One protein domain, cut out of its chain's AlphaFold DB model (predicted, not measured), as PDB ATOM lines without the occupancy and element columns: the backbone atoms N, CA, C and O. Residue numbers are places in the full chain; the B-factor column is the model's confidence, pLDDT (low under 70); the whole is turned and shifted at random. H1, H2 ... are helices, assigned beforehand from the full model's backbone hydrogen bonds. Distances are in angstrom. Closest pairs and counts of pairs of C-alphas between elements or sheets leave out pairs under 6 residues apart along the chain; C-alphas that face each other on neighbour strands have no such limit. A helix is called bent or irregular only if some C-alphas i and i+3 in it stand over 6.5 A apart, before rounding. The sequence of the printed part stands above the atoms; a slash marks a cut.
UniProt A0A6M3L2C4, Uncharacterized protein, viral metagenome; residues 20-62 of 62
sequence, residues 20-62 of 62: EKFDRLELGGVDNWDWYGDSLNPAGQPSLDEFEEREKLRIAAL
ATOM      1  N   GLU A  20      34.451  21.457  77.610       97.19
ATOM      2  CA  GLU A  20      34.380  22.507  76.580       97.19
ATOM      3  C   GLU A  20      34.388  23.917  77.187       97.19
ATOM      4  O   GLU A  20      35.049  24.831  76.693       97.19
ATOM      5  N   LYS A  21      33.644  24.113  78.281       96.12
ATOM      6  CA  LYS A  21      33.609  25.391  78.988       96.12
ATOM      7  C   LYS A  21      34.997  25.779  79.495       96.12
ATOM      8  O   LYS A  21      35.360  26.948  79.412       96.12
ATOM      9  N   PHE A  22      35.739  24.823  80.047       95.75
ATOM     10  CA  PHE A  22      37.091  25.049  80.539       95.75
ATOM     11  C   PHE A  22      38.035  25.417  79.391       95.75
ATOM     12  O   PHE A  22      38.682  26.460  79.467       95.75
ATOM     13  N   ASP A  23      38.015  24.648  78.303       95.12
ATOM     14  CA  ASP A  23      38.865  24.878  77.131       95.12
ATOM     15  C   ASP A  23      38.635  26.270  76.525       95.12
ATOM     16  O   ASP A  23      39.579  26.987  76.197       95.12
ATOM     17  N   ARG A  24      37.376  26.713  76.436       94.94
ATOM     18  CA  ARG A  24      37.028  28.060  75.952       94.94
ATOM     19  C   ARG A  24      37.575  29.174  76.837       94.94
ATOM     20  O   ARG A  24      38.061  30.178  76.323       94.94
ATOM     21  N   LEU A  25      37.495  29.011  78.157       94.06
ATOM     22  CA  LEU A  25      38.018  29.997  79.107       94.06
ATOM     23  C   LEU A  25      39.553  30.049  79.074       94.06
ATOM     24  O   LEU A  25      40.121  31.137  79.151       94.06
ATOM     25  N   GLU A  26      40.212  28.897  78.924       93.38
ATOM     26  CA  GLU A  26      41.668  28.806  78.794       93.38
ATOM     27  C   GLU A  26      42.151  29.451  77.486       93.38
ATOM     28  O   GLU A  26      43.048  30.295  77.504       93.38
ATOM     29  N   LEU A  27      41.507  29.136  76.356       90.50
ATOM     30  CA  LEU A  27      41.830  29.708  75.044       90.50
ATOM     31  C   LEU A  27      41.511  31.204  74.947       90.50
ATOM     32  O   LEU A  27      42.253  31.949  74.308       90.50
ATOM     33  N   GLY A  28      40.416  31.642  75.571       88.12
ATOM     34  CA  GLY A  28      40.023  33.049  75.636       88.12
ATOM     35  C   GLY A  28      40.934  33.902  76.520       88.12
ATOM     36  O   GLY A  28      40.816  35.125  76.507       88.12
ATOM     37  N   GLY A  29      41.852  33.281  77.272       86.06
ATOM     38  CA  GLY A  29      42.762  33.989  78.165       86.06
ATOM     39  C   GLY A  29      42.021  34.721  79.280       86.06
ATOM     40  O   GLY A  29      42.403  35.834  79.632       86.06
ATOM     41  N   VAL A  30      40.945  34.123  79.806       85.75
ATOM     42  CA  VAL A  30      40.129  34.731  80.864       85.75
ATOM     43  C   VAL A  30      40.959  34.873  82.134       85.75
ATOM     44  O   VAL A  30      41.132  33.923  82.896       85.75
ATOM     45  N   ASP A  31      41.457  36.082  82.372       84.06
ATOM     46  CA  ASP A  31      42.209  36.457  83.571       84.06
ATOM     47  C   ASP A  31      41.348  37.223  84.593       84.06
ATOM     48  O   ASP A  31      41.738  37.393  85.750       84.06
ATOM     49  N   ASN A  32      40.147  37.645  84.185       85.25
ATOM     50  CA  ASN A  32      39.163  38.339  85.003       85.25
ATOM     51  C   ASN A  32      37.722  38.095  84.495       85.25
ATOM     52  O   ASN A  32      37.497  37.437  83.481       85.25
ATOM     53  N   TRP A  33      36.723  38.611  85.217       88.62
ATOM     54  CA  TRP A  33      35.308  38.358  84.916       88.62
ATOM     55  C   TRP A  33      34.761  39.118  83.703       88.62
ATOM     56  O   TRP A  33      33.744  38.692  83.154       88.62
ATOM     57  N   ASP A  34      35.416  40.193  83.263       88.44
ATOM     58  CA  ASP A  34      34.916  41.039  82.176       88.44
ATOM     59  C   ASP A  34      34.930  40.290  80.838       88.44
ATOM     60  O   ASP A  34      34.063  40.507  79.997       88.44
ATOM     61  N   TRP A  35      35.877  39.364  80.648       86.81
ATOM     62  CA  TRP A  35      36.036  38.595  79.403       86.81
ATOM     63  C   TRP A  35      35.400  37.203  79.463       86.81
ATOM     64  O   TRP A  35      35.496  36.424  78.512       86.81
ATOM     65  N   TYR A  36      34.734  36.877  80.574       90.19
ATOM     66  CA  TYR A  36      34.148  35.559  80.799       90.19
ATOM     67  C   TYR A  36      33.071  35.224  79.760       90.19
ATOM     68  O   TYR A  36      33.088  34.147  79.170       90.19
ATOM     69  N   GLY A  37      32.139  36.151  79.515       91.06
ATOM     70  CA  GLY A  37      31.045  35.943  78.561       91.06
ATOM     71  C   GLY A  37      31.539  35.795  77.122       91.06
ATOM     72  O   GLY A  37      31.144  34.851  76.434       91.06
ATOM     73  N   ASP A  38      32.444  36.684  76.714       90.19
ATOM     74  CA  ASP A  38      33.011  36.714  75.362       90.19
ATOM     75  C   ASP A  38      33.854  35.470  75.072       90.19
ATOM     76  O   ASP A  38      33.787  34.912  73.980       90.19
ATOM     77  N   SER A  39      34.592  34.978  76.067       92.75
ATOM     78  CA  SER A  39      35.394  33.760  75.920       92.75
ATOM     79  C   SER A  39      34.536  32.502  75.851       92.75
ATOM     80  O   SER A  39      34.870  31.570  75.127       92.75
ATOM     81  N   LEU A  40      33.404  32.463  76.561       93.94
ATOM     82  CA  LEU A  40      32.460  31.348  76.448       93.94
ATOM     83  C   LEU A  40      31.744  31.312  75.098       93.94
ATOM     84  O   LEU A  40      31.400  30.229  74.621       93.94
ATOM     85  N   ASN A  41      31.508  32.472  74.487       94.31
ATOM     86  CA  ASN A  41      30.754  32.595  73.242       94.31
ATOM     87  C   ASN A  41      31.475  33.521  72.251       94.31
ATOM     88  O   ASN A  41      30.979  34.611  71.952       94.31
ATOM     89  N   PRO A  42      32.642  33.102  71.732       90.00
ATOM     90  CA  PRO A  42      33.435  33.943  70.853       90.00
ATOM     91  C   PRO A  42      32.701  34.201  69.536       90.00
ATOM     92  O   PRO A  42      32.105  33.306  68.932       90.00
ATOM     93  N   ALA A  43      32.767  35.446  69.067       90.06
ATOM     94  CA  ALA A  43      32.109  35.856  67.836       90.06
ATOM     95  C   ALA A  43      32.593  35.024  66.634       90.06
ATOM     96  O   ALA A  43      33.791  34.851  66.412       90.06
ATOM     97  N   GLY A  44      31.646  34.527  65.835       90.69
ATOM     98  CA  GLY A  44      31.941  33.699  64.663       90.69
ATOM     99  C   GLY A  44      32.189  32.218  64.969       90.69
ATOM    100  O   GLY A  44      32.516  31.468  64.050       90.69
ATOM    101  N   GLN A  45      32.009  31.785  66.218       91.69
ATOM    102  CA  GLN A  45      32.028  30.376  66.610       91.69
ATOM    103  C   GLN A  45      30.678  29.964  67.217       91.69
ATOM    104  O   GLN A  45      29.933  30.829  67.681       91.69
ATOM    105  N   PRO A  46      30.349  28.659  67.237       93.25
ATOM    106  CA  PRO A  46      29.170  28.176  67.942       93.25
ATOM    107  C   PRO A  46      29.235  28.520  69.430       93.25
ATOM    108  O   PRO A  46      30.254  28.293  70.092       93.25
ATOM    109  N   SER A  47      28.130  29.020  69.960       95.12
ATOM    110  CA  SER A  47      27.924  29.258  71.386       95.12
ATOM    111  C   SER A  47      28.047  27.972  72.211       95.12
ATOM    112  O   SER A  47      27.990  26.854  71.687       95.12
ATOM    113  N   LEU A  48      28.220  28.126  73.524       95.38
ATOM    114  CA  LEU A  48      28.250  26.988  74.442       95.38
ATOM    115  C   LEU A  48      26.907  26.232  74.444       95.38
ATOM    116  O   LEU A  48      26.896  25.006  74.519       95.38
ATOM    117  N   ASP A  49      25.793  26.945  74.273       95.94
ATOM    118  CA  ASP A  49      24.452  26.352  74.199       95.94
ATOM    119  C   ASP A  49      24.273  25.508  72.923       95.94
ATOM    120  O   ASP A  49      23.736  24.400  72.961       95.94
ATOM    121  N   GLU A  50      24.779  25.986  71.780       97.00
ATOM    122  CA  GLU A  50      24.777  25.213  70.530       97.00
ATOM    123  C   GLU A  50      25.652  23.958  70.634       97.00
ATOM    124  O   GLU A  50      25.303  22.903  70.092       97.00
ATOM    125  N   PHE A  51      26.782  24.049  71.343       96.62
ATOM    126  CA  PHE A  51      27.606  22.888  71.660       96.62
ATOM    127  C   PHE A  51      26.837  21.878  72.523       96.62
ATOM    128  O   PHE A  51      26.826  20.688  72.198       96.62
ATOM    129  N   GLU A  52      26.172  22.340  73.585       97.06
ATOM    130  CA  GLU A  52      25.397  21.493  74.495       97.06
ATOM    131  C   GLU A  52      24.292  20.728  73.756       97.06
ATOM    132  O   GLU A  52      24.201  19.502  73.883       97.06
ATOM    133  N   GLU A  53      23.487  21.404  72.933       97.75
ATOM    134  CA  GLU A  53      22.413  20.738  72.190       97.75
ATOM    135  C   GLU A  53      22.961  19.730  71.167       97.75
ATOM    136  O   GLU A  53      22.426  18.623  71.033       97.75
ATOM    137  N   ARG A  54      24.081  20.038  70.502       97.12
ATOM    138  CA  ARG A  54      24.750  19.089  69.599       97.12
ATOM    139  C   ARG A  54      25.231  17.843  70.344       97.12
ATOM    140  O   ARG A  54      25.005  16.723  69.880       97.12
ATOM    141  N   GLU A  55      25.880  18.015  71.493       97.56
ATOM    142  CA  GLU A  55      26.397  16.899  72.289       97.56
ATOM    143  C   GLU A  55      25.284  16.050  72.896       97.56
ATOM    144  O   GLU A  55      25.378  14.821  72.927       97.56
ATOM    145  N   LYS A  56      24.189  16.678  73.308       97.56
ATOM    146  CA  LYS A  56      22.989  15.991  73.783       97.56
ATOM    147  C   LYS A  56      22.390  15.090  72.705       97.56
ATOM    148  O   LYS A  56      22.091  13.932  72.999       97.56
ATOM    149  N   LEU A  57      22.276  15.565  71.462       97.50
ATOM    150  CA  LEU A  57      21.829  14.744  70.329       97.50
ATOM    151  C   LEU A  57      22.805  13.595  70.038       97.50
ATOM    152  O   LEU A  57      22.379  12.454  69.857       97.50
ATOM    153  N   ARG A  58      24.116  13.871  70.060       97.25
ATOM    154  CA  ARG A  58      25.160  12.860  69.846       97.25
ATOM    155  C   ARG A  58      25.106  11.751  70.898       97.25
ATOM    156  O   ARG A  58      25.140  10.578  70.549       97.25
ATOM    157  N   ILE A  59      25.000  12.107  72.179       96.38
ATOM    158  CA  ILE A  59      24.950  11.158  73.303       96.38
ATOM    159  C   ILE A  59      23.617  10.399  73.344       96.38
ATOM    160  O   ILE A  59      23.578   9.230  73.741       96.38
ATOM    161  N   ALA A  60      22.517  11.029  72.926       94.25
ATOM    162  CA  ALA A  60      21.231  10.350  72.791       94.25
ATOM    163  C   ALA A  60      21.287   9.213  71.757       94.25
ATOM    164  O   ALA A  60      20.628   8.196  71.964       94.25
ATOM    165  N   ALA A  61      22.104   9.361  70.708       94.38
ATOM    166  CA  ALA A  61      22.293   8.368  69.651       94.38
ATOM    167  C   ALA A  61      23.269   7.218  69.994       94.38
ATOM    168  O   ALA A  61      23.362   6.274  69.210       94.38
ATOM    169  N   LEU A  62      23.991   7.291  71.123       90.25
ATOM    170  CA  LEU A  62      24.846   6.204  71.641       90.25
ATOM    171  C   LEU A  62      24.025   5.062  72.245       90.25
ATOM    172  O   LEU A  62      24.486   3.907  72.184       90.25
TER     173      LEU A  62
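Overview. This is residues 20 to 62 of the 62 residues of an uncharacterized protein of viral metagenome (UniProt A0A6M3L2C4). Picture a small body of two short helices, H1 and H2, packed on each other at a steep tilt, with a longer straight helix, H3, leading away from it as an arm. H3 begins beside the body, close to H1 and H2, and residues 53 to 62 stick out from it; this arm makes the length of the whole. The printed part has 43 residues with three named helices in the order H1, H2, H3 and no named strand: the class is all helix. The whole is loose, with a radius of gyration of the C-alphas of 12.0 A, and its C-alphas span 37 by 18 by 13 A.

Arrangement. Start at the first printed residue, with H1, residues 20 to 27, and go on to H2, residues 33 to 40. H1 and H2 touch, and their closest C-alphas are those of Leu 25 and Ser 39, 5.6 A apart. Their lines stand at a steep tilt of 61 degrees, and they run opposite ways. Next look at H3, residues 48 to 60, and at its first residue, Leu 48. H3 is close to H2 but not clearly touching: the closest C-alphas, those of Leu 40 and Leu 48, are 6.4 A apart. These two run the same way at a steep tilt of 43 degrees. H3 is also close to H1 but not clearly touching, with the closest C-alphas, those of Lys 21 and Leu 48, 7.2 A apart. H1 and H3 run opposite ways at a steep tilt of 39 degrees. In H1 and H3 every O i to N i+4 pair is within hydrogen-bond range; in H2 it is 2 of 4.

Along the chain. Find C-alpha 20 at (34.380, 22.507, 76.580); from there H1 runs 10.5 A to C-alpha 27. H2 begins at C-alpha 33, at (35.308, 38.358, 84.916), and ends 11.4 A away at C-alpha 40. It is irregular: C-alphas 34 and 37 are 7.3 A apart. H3 runs 18.1 A from C-alpha 48 to C-alpha 60, which you find at (21.231, 10.350, 72.791).

Size, cuts and confidence. Look from Asp 34 to Leu 62, the chain's last residue, for the two C-alphas farthest apart, at 37.8 A. Residues 53 to 62 stand free, of which 53 to 60 belong to H3; without them the body spans 24 by 16 by 12 A. The link from H1 to H2 is tight, with 5 residues, and the link from H2 to H3 is short, with 7. The printed part has no cut. In the B-factor column the mean pLDDT of the printed part is 92.9, and no printed residue is under 70.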